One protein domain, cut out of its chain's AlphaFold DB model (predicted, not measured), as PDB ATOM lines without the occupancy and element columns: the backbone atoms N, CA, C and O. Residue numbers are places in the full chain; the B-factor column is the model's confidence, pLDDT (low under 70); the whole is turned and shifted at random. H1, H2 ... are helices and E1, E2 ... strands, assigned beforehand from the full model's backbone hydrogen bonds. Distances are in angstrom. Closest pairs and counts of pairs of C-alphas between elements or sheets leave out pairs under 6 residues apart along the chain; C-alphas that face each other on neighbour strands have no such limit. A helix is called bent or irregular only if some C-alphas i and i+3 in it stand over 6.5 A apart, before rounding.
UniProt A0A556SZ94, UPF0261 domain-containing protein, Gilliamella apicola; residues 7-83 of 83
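What this domain is: This is residues 7 to 83 of the 83 residues of the protein "UPF0261 domain-containing protein" of Gilliamella apicola (UniProt A0A556SZ94). Two parallel strands, E1 and E2, lie side by side with one long helix, H1, running back alongside them, and together they make one end of an elongated model; three short helices, H2, H3 and H4, gather in a small cluster at the other end. Between E2 and H2 the long loop of residues 40 to 54 swings out and folds back, so that H2 starts next to where E2 ends. The printed part has 77 residues with four named helices and two named strands in the order E1, H1, E2, H2, H3, H4, and its class is mixed, helices and strands. The whole is only just compact, close to loose, with a radius of gyration of the C-alphas of 13.5 A and spans of 40 by 24 by 20 A.

Where its parts are: Strand E1 is residues 7 to 11, 12.6 A long, with C-alpha 7 at (297.018, 183.808, 288.864). Strand E2 is residues 34 to 39, 16.3 A long. Helix H1, residues 17 to 31, is 21.7 A from first to last C-alpha and begins with C-alpha 17 at (311.842, 180.220, 295.517). H1 is irregular: C-alphas 27 and 30 are 7.0 A apart. H2 is residues 55 to 60, 8.7 A; H3 is residues 66 to 69, 5.1 A; H4 is residues 74 to 82, 12.4 A, ending with C-alpha 82 at (294.526, 180.637, 307.318).

How they stand to each other: E1 and E2 are parallel neighbours at 24 degrees; N 9 and O 36 are 2.8 A apart and N 38 and O 9 are 2.9 A apart, both within hydrogen-bond range. E1, H1 and E2 form a strand-helix-strand unit, two parallel neighbour strands joined through a helix, and its crossover is right-handed. The closest C-alphas of H1 and E2 are those of Lys 25 and Val 35, 6.9 A apart. E1 and H1 are near each other, with 6 pairs of C-alphas within 10 A. The closest C-alphas of E2 and H2 are those of Asp 39 and Ala 55, 5.0 A apart. H2 and H3 only just touch, and only at the corner by their link, with 3 pairs of C-alphas within 8 A, the closest those of Ala 59 and Lys 66 at 5.0 A. H3 and H4 touch, with the closest C-alphas, those of Ile 69 and Ala 77, 4.5 A apart. H2 and H4 are close but not clearly touching, the closest C-alphas being those of Ala 59 and Met 81 at 7.7 A, at a steep tilt of 65 degrees, the same way. H1 is apart from H2, H3 and H4. Every O i to N i+4 pair is within hydrogen-bond range in H2 and H4, 9 of 11 are in H1, and H3 is too short for such a pair.

The domain as a whole: The two C-alphas farthest apart are those of Pro 30 and Asn 73, 41.4 A. The printed part has no cut and ends at residue 83, the chain's last. The link from E2 to H2 is long, with 15 residues; the other four links are tight. The mean pLDDT of the printed part is 86.6, and no printed residue is under 70.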
ATOM      1  N   ILE A   7     296.783 184.878 287.890       89.12
ATOM      2  CA  ILE A   7     297.018 183.808 288.864       89.12
ATOM      3  C   ILE A   7     297.806 184.375 290.041       89.12
ATOM      4  O   ILE A   7     298.780 185.107 289.860       89.12
ATOM      5  N   TYR A   8     297.403 183.982 291.247       90.12
ATOM      6  CA  TYR A   8     298.138 184.246 292.476       90.12
ATOM      7  C   TYR A   8     298.860 182.971 292.906       90.12
ATOM      8  O   TYR A   8     298.230 181.965 293.227       90.12
ATOM      9  N   LEU A   9     300.189 182.999 292.889       90.62
ATOM     10  CA  LEU A   9     301.016 181.901 293.362       90.62
ATOM     11  C   LEU A   9     301.357 182.131 294.834       90.62
ATOM     12  O   LEU A   9     302.260 182.903 295.154       90.62
ATOM     13  N   VAL A  10     300.631 181.443 295.710       90.31
ATOM     14  CA  VAL A  10     300.842 181.498 297.160       90.31
ATOM     15  C   VAL A  10     302.007 180.589 297.544       90.31
ATOM     16  O   VAL A  10     302.044 179.410 297.183       90.31
ATOM     17  N   THR A  11     302.998 181.132 298.243       88.94
ATOM     18  CA  THR A  11     304.227 180.409 298.575       88.94
ATOM     19  C   THR A  11     304.871 180.934 299.851       88.94
ATOM     20  O   THR A  11     304.555 182.018 300.312       88.94
ATOM     21  N   ILE A  12     305.787 180.160 300.424       88.00
ATOM     22  CA  ILE A  12     306.597 180.561 301.578       88.00
ATOM     23  C   ILE A  12     308.004 180.833 301.062       88.00
ATOM     24  O   ILE A  12     308.525 180.062 300.236       88.00
ATOM     25  N   LEU A  13     308.637 181.899 301.555       82.38
ATOM     26  CA  LEU A  13     310.014 182.197 301.192       82.38
ATOM     27  C   LEU A  13     310.932 181.022 301.537       82.38
ATOM     28  O   LEU A  13     311.017 180.560 302.670       82.38
ATOM     29  N   ASN A  14     311.651 180.534 300.531       81.19
ATOM     30  CA  ASN A  14     312.679 179.517 300.697       81.19
ATOM     31  C   ASN A  14     313.810 179.749 299.692       81.19
ATOM     32  O   ASN A  14     313.664 180.490 298.717       81.19
ATOM     33  N   THR A  15     314.943 179.081 299.901       74.69
ATOM     34  CA  THR A  15     316.145 179.229 299.064       74.69
ATOM     35  C   THR A  15     315.915 178.871 297.594       74.69
ATOM     36  O   THR A  15     316.569 179.427 296.716       74.69
ATOM     37  N   LYS A  16     314.940 178.002 297.300       83.00
ATOM     38  CA  LYS A  16     314.583 177.566 295.940       83.00
ATOM     39  C   LYS A  16     313.459 178.389 295.310       83.00
ATOM     40  O   LYS A  16     313.007 178.064 294.211       83.00
ATOM     41  N   LEU A  17     312.992 179.448 295.975       83.50
ATOM     42  CA  LEU A  17     311.842 180.220 295.517       83.50
ATOM     43  C   LEU A  17     312.093 180.800 294.122       83.50
ATOM     44  O   LEU A  17     311.273 180.621 293.229       83.50
ATOM     45  N   LYS A  18     313.259 181.414 293.900       84.31
ATOM     46  CA  LYS A  18     313.618 182.011 292.606       84.31
ATOM     47  C   LYS A  18     313.530 181.003 291.451       84.31
ATOM     48  O   LYS A  18     312.999 181.333 290.391       84.31
ATOM     49  N   GLU A  19     314.039 179.787 291.648       86.56
ATOM     50  CA  GLU A  19     314.028 178.726 290.633       86.56
ATOM     51  C   GLU A  19     312.601 178.258 290.338       86.56
ATOM     52  O   GLU A  19     312.194 178.220 289.175       86.56
ATOM     53  N   LYS A  20     311.812 177.998 291.390       86.56
ATOM     54  CA  LYS A  20     310.401 177.604 291.266       86.56
ATOM     55  C   LYS A  20     309.583 178.674 290.544       86.56
ATOM     56  O   LYS A  20     308.870 178.364 289.595       86.56
ATOM     57  N   LEU A  21     309.732 179.940 290.935       88.12
ATOM     58  CA  LEU A  21     309.049 181.062 290.287       88.12
ATOM     59  C   LEU A  21     309.436 181.196 288.818       88.12
ATOM     60  O   LEU A  21     308.568 181.402 287.974       88.12
ATOM     61  N   SER A  22     310.723 181.047 288.502       87.69
ATOM     62  CA  SER A  22     311.205 181.104 287.119       87.69
ATOM     63  C   SER A  22     310.601 179.987 286.267       87.69
ATOM     64  O   SER A  22     310.238 180.226 285.116       87.69
ATOM     65  N   PHE A  23     310.454 178.784 286.828       89.12
ATOM     66  CA  PHE A  23     309.790 177.664 286.165       89.12
ATOM     67  C   PHE A  23     308.305 177.953 285.895       89.12
ATOM     68  O   PHE A  23     307.871 177.873 284.746       89.12
ATOM     69  N   PHE A  24     307.540 178.369 286.911       87.69
ATOM     70  CA  PHE A  24     306.112 178.667 286.743       87.69
ATOM     71  C   PHE A  24     305.864 179.839 285.793       87.69
ATOM     72  O   PHE A  24     305.002 179.746 284.922       87.69
ATOM     73  N   LYS A  25     306.650 180.918 285.894       85.88
ATOM     74  CA  LYS A  25     306.535 182.056 284.972       85.88
ATOM     75  C   LYS A  25     306.807 181.630 283.528       85.88
ATOM     76  O   LYS A  25     306.058 182.030 282.647       85.88
ATOM     77  N   LYS A  26     307.804 180.770 283.273       88.50
ATOM     78  CA  LYS A  26     308.048 180.212 281.927       88.50
ATOM     79  C   LYS A  26     306.879 179.367 281.418       88.50
ATOM     80  O   LYS A  26     306.520 179.502 280.255       88.50
ATOM     81  N   LEU A  27     306.295 178.530 282.276       87.25
ATOM     82  CA  LEU A  27     305.161 177.676 281.919       87.25
ATOM     83  C   LEU A  27     303.900 178.491 281.579       87.25
ATOM     84  O   LEU A  27     303.162 178.129 280.669       87.25
ATOM     85  N   LEU A  28     303.671 179.593 282.297       84.62
ATOM     86  CA  LEU A  28     302.459 180.413 282.187       84.62
ATOM     87  C   LEU A  28     302.584 181.573 281.181       84.62
ATOM     88  O   LEU A  28     301.572 182.094 280.718       84.62
ATOM     89  N   ASN A  29     303.806 181.955 280.791       78.75
ATOM     90  CA  ASN A  29     304.059 183.038 279.833       78.75
ATOM     91  C   ASN A  29     303.340 182.867 278.473       78.75
ATOM     92  O   ASN A  29     302.753 183.840 277.998       78.75
ATOM     93  N   PRO A  30     303.292 181.669 277.846       78.25
ATOM     94  CA  PRO A  30     302.592 181.478 276.571       78.25
ATOM     95  C   PRO A  30     301.088 181.787 276.627       78.25
ATOM     96  O   PRO A  30     300.485 182.080 275.600       78.25
ATOM     97  N   GLN A  31     300.481 181.750 277.817       78.94
ATOM     98  CA  GLN A  31     299.048 181.976 278.024       78.94
ATOM     99  C   GLN A  31     298.701 183.456 278.272       78.94
ATOM    100  O   GLN A  31     297.535 183.786 278.474       78.94
ATOM    101  N   LYS A  32     299.696 184.363 278.240       81.12
ATOM    102  CA  LYS A  32     299.546 185.786 278.615       81.12
ATOM    103  C   LYS A  32     298.917 185.964 280.005       81.12
ATOM    104  O   LYS A  32     298.168 186.911 280.244       81.12
ATOM    105  N   THR A  33     299.225 185.045 280.913       85.88
ATOM    106  CA  THR A  33     298.716 185.047 282.282       85.88
ATOM    107  C   THR A  33     299.598 185.926 283.161       85.88
ATOM    108  O   THR A  33     300.809 185.716 283.250       85.88
ATOM    109  N   THR A  34     299.005 186.903 283.840       87.31
ATOM    110  CA  THR A  34     299.688 187.676 284.880       87.31
ATOM    111  C   THR A  34     299.883 186.791 286.105       87.31
ATOM    112  O   THR A  34     298.916 186.247 286.632       87.31
ATOM    113  N   VAL A  35     301.122 186.653 286.575       88.19
ATOM    114  CA  VAL A  35     301.452 185.848 287.759       88.19
ATOM    115  C   VAL A  35     301.901 186.774 288.875       88.19
ATOM    116  O   VAL A  35     302.999 187.323 288.793       88.19
ATOM    117  N   ASN A  36     301.071 186.890 289.909       90.25
ATOM    118  CA  ASN A  36     301.401 187.590 291.145       90.25
ATOM    119  C   ASN A  36     301.833 186.569 292.193       90.25
ATOM    120  O   ASN A  36     301.143 185.579 292.430       90.25
ATOM    121  N   VAL A  37     302.969 186.788 292.829       91.06
ATOM    122  CA  VAL A  37     303.509 185.912 293.861       91.06
ATOM    123  C   VAL A  37     303.134 186.474 295.222       91.06
ATOM    124  O   VAL A  37     303.429 187.628 295.533       91.06
ATOM    125  N   VAL A  38     302.492 185.640 296.029       91.56
ATOM    126  CA  VAL A  38     301.995 185.992 297.357       91.56
ATOM    127  C   VAL A  38     302.802 185.222 298.383       91.56
ATOM    128  O   VAL A  38     302.835 183.990 298.362       91.56
ATOM    129  N   ASP A  39     303.471 185.948 299.258       90.50
ATOM    130  CA  ASP A  39     304.209 185.373 300.367       90.50
ATOM    131  C   ASP A  39     303.283 185.081 301.549       90.50
ATOM    132  O   ASP A  39     302.620 185.972 302.068       90.50
ATOM    133  N   ASN A  40     303.272 183.825 301.980       89.75
ATOM    134  CA  ASN A  40     302.437 183.295 303.052       89.75
ATOM    135  C   ASN A  40     303.274 182.790 304.236       89.75
ATOM    136  O   ASN A  40     302.902 181.833 304.917       89.75
ATOM    137  N   SER A  41     304.468 183.357 304.416       89.75
ATOM    138  CA  SER A  41     305.347 183.010 305.528       89.75
ATOM    139  C   SER A  41     304.742 183.446 306.864       89.75
ATOM    140  O   SER A  41     304.193 184.532 306.989       89.75
ATOM    141  N   THR A  42     304.915 182.625 307.896       89.25
ATOM    142  CA  THR A  42     304.469 182.902 309.274       89.25
ATOM    143  C   THR A  42     305.567 183.521 310.145       89.25
ATOM    144  O   THR A  42     305.493 183.544 311.368       89.25
ATOM    145  N   GLN A  43     306.632 184.010 309.515       85.31
ATOM    146  CA  GLN A  43     307.722 184.718 310.174       85.31
ATOM    147  C   GLN A  43     307.886 186.072 309.505       85.31
ATOM    148  O   GLN A  43     307.938 186.137 308.274       85.31
ATOM    149  N   SER A  44     308.005 187.135 310.300       81.94
ATOM    150  CA  SER A  44     308.340 188.450 309.761       81.94
ATOM    151  C   SER A  44     309.771 188.429 309.227       81.94
ATOM    152  O   SER A  44     310.683 187.863 309.835       81.94
ATOM    153  N   HIS A  45     309.957 188.998 308.045       81.19
ATOM    154  CA  HIS A  45     311.235 189.041 307.352       81.19
ATOM    155  C   HIS A  45     311.285 190.260 306.427       81.19
ATOM    156  O   HIS A  45     310.275 190.897 306.129       81.19
ATOM    157  N   GLN A  46     312.488 190.602 305.967       74.62
ATOM    158  CA  GLN A  46     312.689 191.740 305.073       74.62
ATOM    159  C   GLN A  46     312.058 191.507 303.699       74.62
ATOM    160  O   GLN A  46     312.081 190.393 303.180       74.62
ATOM    161  N   GLN A  47     311.560 192.582 303.081       73.88
ATOM    162  CA  GLN A  47     310.966 192.550 301.744       73.88
ATOM    163  C   GLN A  47     311.808 191.742 300.751       73.88
ATOM    164  O   GLN A  47     313.000 191.989 300.552       73.88
ATOM    165  N   ASN A  48     311.155 190.793 300.083       79.00
ATOM    166  CA  ASN A  48     311.773 189.979 299.055       79.00
ATOM    167  C   ASN A  48     311.329 190.459 297.671       79.00
ATOM    168  O   ASN A  48     310.152 190.430 297.339       79.00
ATOM    169  N   ARG A  49     312.287 190.833 296.818       83.81
ATOM    170  CA  ARG A  49     312.022 191.286 295.438       83.81
ATOM    171  C   ARG A  49     311.340 190.252 294.530       83.81
ATOM    172  O   ARG A  49     311.027 190.563 293.387       83.81
ATOM    173  N   PHE A  50     311.232 189.000 294.971       84.62
ATOM    174  CA  PHE A  50     310.605 187.921 294.213       84.62
ATOM    175  C   PHE A  50     309.114 187.750 294.517       84.62
ATOM    176  O   PHE A  50     308.482 186.913 293.872       84.62
ATOM    177  N   VAL A  51     308.572 188.504 295.477       88.19
ATOM    178  CA  VAL A  51     307.154 188.462 295.842       88.19
ATOM    179  C   VAL A  51     306.499 189.808 295.566       88.19
ATOM    180  O   VAL A  51     307.119 190.853 295.752       88.19
ATOM    181  N   ASP A  52     305.258 189.768 295.093       90.31
ATOM    182  CA  ASP A  52     304.475 190.955 294.749       90.31
ATOM    183  C   ASP A  52     303.639 191.420 295.953       90.31
ATOM    184  O   ASP A  52     303.455 192.616 296.168       90.31
ATOM    185  N   LEU A  53     303.178 190.470 296.775       90.38
ATOM    186  CA  LEU A  53     302.506 190.712 298.053       90.38
ATOM    187  C   LEU A  53     303.293 190.021 299.170       90.38
ATOM    188  O   LEU A  53     303.556 188.820 299.082       90.38
ATOM    189  N   THR A  54     303.680 190.769 300.204       91.44
ATOM    190  CA  THR A  54     304.450 190.243 301.343       91.44
ATOM    191  C   THR A  54     303.542 189.691 302.438       91.44
ATOM    192  O   THR A  54     302.435 190.202 302.624       91.44
ATOM    193  N   ALA A  55     304.037 188.735 303.234       90.00
ATOM    194  CA  ALA A  55     303.309 188.259 304.412       90.00
ATOM    195  C   ALA A  55     302.980 189.405 305.382       90.00
ATOM    196  O   ALA A  55     301.888 189.458 305.936       90.00
ATOM    197  N   GLU A  56     303.896 190.368 305.530       90.50
ATOM    198  CA  GLU A  56     303.708 191.567 306.356       90.50
ATOM    199  C   GLU A  56     302.493 192.395 305.909       90.50
ATOM    200  O   GLU A  56     301.703 192.851 306.733       90.50
ATOM    201  N   LEU A  57     302.331 192.578 304.594       90.00
ATOM    202  CA  LEU A  57     301.197 193.304 304.035       90.00
ATOM    203  C   LEU A  57     299.900 192.537 304.277       90.00
ATOM    204  O   LEU A  57     298.919 193.146 304.686       90.00
ATOM    205  N   ILE A  58     299.900 191.220 304.056       89.00
ATOM    206  CA  ILE A  58     298.725 190.369 304.281       89.00
ATOM    207  C   ILE A  58     298.304 190.426 305.750       89.00
ATOM    208  O   ILE A  58     297.134 190.666 306.030       89.00
ATOM    209  N   ALA A  59     299.258 190.298 306.672       90.06
ATOM    210  CA  ALA A  59     299.008 190.340 308.107       90.06
ATOM    211  C   ALA A  59     298.384 191.668 308.574       90.06
ATOM    212  O   ALA A  59     297.572 191.665 309.490       90.06
ATOM    213  N   ASN A  60     298.699 192.797 307.927       89.62
ATOM    214  CA  ASN A  60     298.096 194.096 308.264       89.62
ATOM    215  C   ASN A  60     296.608 194.209 307.880       89.62
ATOM    216  O   ASN A  60     295.906 195.056 308.425       89.62
ATOM    217  N   TYR A  61     296.139 193.402 306.925       88.31
ATOM    218  CA  TYR A  61     294.729 193.353 306.511       88.31
ATOM    219  C   TYR A  61     294.000 192.125 307.061       88.31
ATOM    220  O   TYR A  61     292.845 191.879 306.711       88.31
ATOM    221  N   HIS A  62     294.683 191.334 307.879       85.69
ATOM    222  CA  HIS A  62     294.176 190.084 308.392       85.69
ATOM    223  C   HIS A  62     293.242 190.333 309.582       85.69
ATOM    224  O   HIS A  62     293.465 191.247 310.375       85.69
ATOM    225  N   ILE A  63     292.167 189.545 309.699       87.06
ATOM    226  CA  ILE A  63     291.175 189.735 310.771       87.06
ATOM    227  C   ILE A  63     291.761 189.393 312.143       87.06
ATOM    228  O   ILE A  63     291.429 190.013 313.151       87.06
ATOM    229  N   ILE A  64     292.654 188.404 312.157       85.88
ATOM    230  CA  ILE A  64     293.489 188.067 313.302       85.88
ATOM    231  C   ILE A  64     294.676 189.026 313.352       85.88
ATOM    232  O   ILE A  64     295.322 189.268 312.334       85.88
ATOM    233  N   GLU A  65     294.976 189.509 314.558       86.50
ATOM    234  CA  GLU A  65     296.129 190.352 314.855       86.50
ATOM    235  C   GLU A  65     297.433 189.763 314.298       86.50
ATOM    236  O   GLU A  65     297.725 188.564 314.405       86.50
ATOM    237  N   LYS A  66     298.249 190.643 313.720       88.69
ATOM    238  CA  LYS A  66     299.536 190.327 313.095       88.69
ATOM    239  C   LYS A  66     300.475 189.556 314.029       88.69
ATOM    240  O   LYS A  66     301.242 188.702 313.582       88.69
ATOM    241  N   GLU A  67     300.404 189.828 315.323       88.69
ATOM    242  CA  GLU A  67     301.175 189.194 316.388       88.69
ATOM    243  C   GLU A  67     300.912 187.685 316.474       88.69
ATOM    244  O   GLU A  67     301.831 186.911 316.751       88.69
ATOM    245  N   ALA A  68     299.683 187.243 316.195       86.75
ATOM    246  CA  ALA A  68     299.340 185.825 316.186       86.75
ATOM    247  C   ALA A  68     299.886 185.108 314.939       86.75
ATOM    248  O   ALA A  68     300.245 183.930 315.012       86.75
ATOM    249  N   ILE A  69     299.994 185.825 313.813       88.19
ATOM    250  CA  ILE A  69     300.554 185.328 312.545       88.19
ATOM    251  C   ILE A  69     302.079 185.230 312.622       88.19
ATOM    252  O   ILE A  69     302.653 184.267 312.119       88.19
ATOM    253  N   PHE A  70     302.741 186.190 313.272       91.12
ATOM    254  CA  PHE A  70     304.198 186.225 313.436       91.12
ATOM    255  C   PHE A  70     304.635 185.822 314.845       91.12
ATOM    256  O   PHE A  70     305.420 186.517 315.491       91.12
ATOM    257  N   CYS A  71     304.151 184.675 315.321       89.94
ATOM    258  CA  CYS A  71     304.545 184.132 316.618       89.94
ATOM    259  C   CYS A  71     305.573 182.993 316.493       89.94
ATOM    260  O   CYS A  71     305.733 182.352 315.455       89.94
ATOM    261  N   SER A  72     306.284 182.713 317.588       88.69
ATOM    262  CA  SER A  72     307.291 181.643 317.642       88.69
ATOM    263  C   SER A  72     306.687 180.236 317.564       88.69
ATOM    264  O   SER A  72     307.377 179.279 317.207       88.69
ATOM    265  N   ASN A  73     305.396 180.090 317.877       91.44
ATOM    266  CA  ASN A  73     304.693 178.819 317.790       91.44
ATOM    267  C   ASN A  73     304.113 178.619 316.387       91.44
ATOM    268  O   ASN A  73     303.018 179.083 316.075       91.44
ATOM    269  N   ILE A  74     304.819 177.839 315.568       87.00
ATOM    270  CA  ILE A  74     304.447 177.609 314.168       87.00
ATOM    271  C   ILE A  74     303.031 177.045 313.982       87.00
ATOM    272  O   ILE A  74     302.388 177.357 312.986       87.00
ATOM    273  N   LYS A  75     302.509 176.256 314.934       89.19
ATOM    274  CA  LYS A  75     301.146 175.709 314.832       89.19
ATOM    275  C   LYS A  75     300.103 176.814 314.958       89.19
ATOM    276  O   LYS A  75     299.175 176.858 314.162       89.19
ATOM    277  N   ILE A  76     300.280 177.702 315.936       90.19
ATOM    278  CA  ILE A  76     299.394 178.853 316.143       90.19
ATOM    279  C   ILE A  76     299.498 179.788 314.942       90.19
ATOM    280  O   ILE A  76     298.479 180.155 314.372       90.19
ATOM    281  N   ALA A  77     300.720 180.079 314.504       89.44
ATOM    282  CA  ALA A  77     300.981 180.970 313.386       89.44
ATOM    283  C   ALA A  77     300.355 180.482 312.064       89.44
ATOM    284  O   ALA A  77     299.754 181.263 311.330       89.44
ATOM    285  N   MET A  78     300.442 179.178 311.771       87.69
ATOM    286  CA  MET A  78     299.810 178.586 310.585       87.69
ATOM    287  C   MET A  78     298.286 178.626 310.654       87.69
ATOM    288  O   MET A  78     297.645 178.882 309.642       87.69
ATOM    289  N   VAL A  79     297.704 178.367 311.829       89.56
ATOM    290  CA  VAL A  79     296.252 178.459 312.024       89.56
ATOM    291  C   VAL A  79     295.792 179.909 311.907       89.56
ATOM    292  O   VAL A  79     294.775 180.159 311.275       89.56
ATOM    293  N   ALA A  80     296.548 180.857 312.463       87.25
ATOM    294  CA  ALA A  80     296.252 182.276 312.349       87.25
ATOM    295  C   ALA A  80     296.255 182.719 310.881       87.25
ATOM    296  O   ALA A  80     295.266 183.260 310.436       87.25
ATOM    297  N   MET A  81     297.288 182.396 310.097       85.94
ATOM    298  CA  MET A  81     297.408 182.830 308.692       85.94
ATOM    299  C   MET A  81     296.299 182.313 307.749       85.94
ATOM    300  O   MET A  81     296.152 182.806 306.633       85.94
ATOM    301  N   VAL A  82     295.573 181.264 308.143       85.12
ATOM    302  CA  VAL A  82     294.526 180.637 307.318       85.12
ATOM    303  C   VAL A  82     293.118 181.148 307.664       85.12
ATOM    304  O   VAL A  82     292.216 180.962 306.848       85.12
ATOM    305  N   ASN A  83     292.920 181.756 308.841       78.88
ATOM    306  CA  ASN A  83     291.601 182.123 309.382       78.88
ATOM    307  C   ASN A  83     291.304 183.619 309.285       78.88
ATOM    308  O   ASN A  83     290.316 183.989 308.619       78.88
TER     309      ASN A  83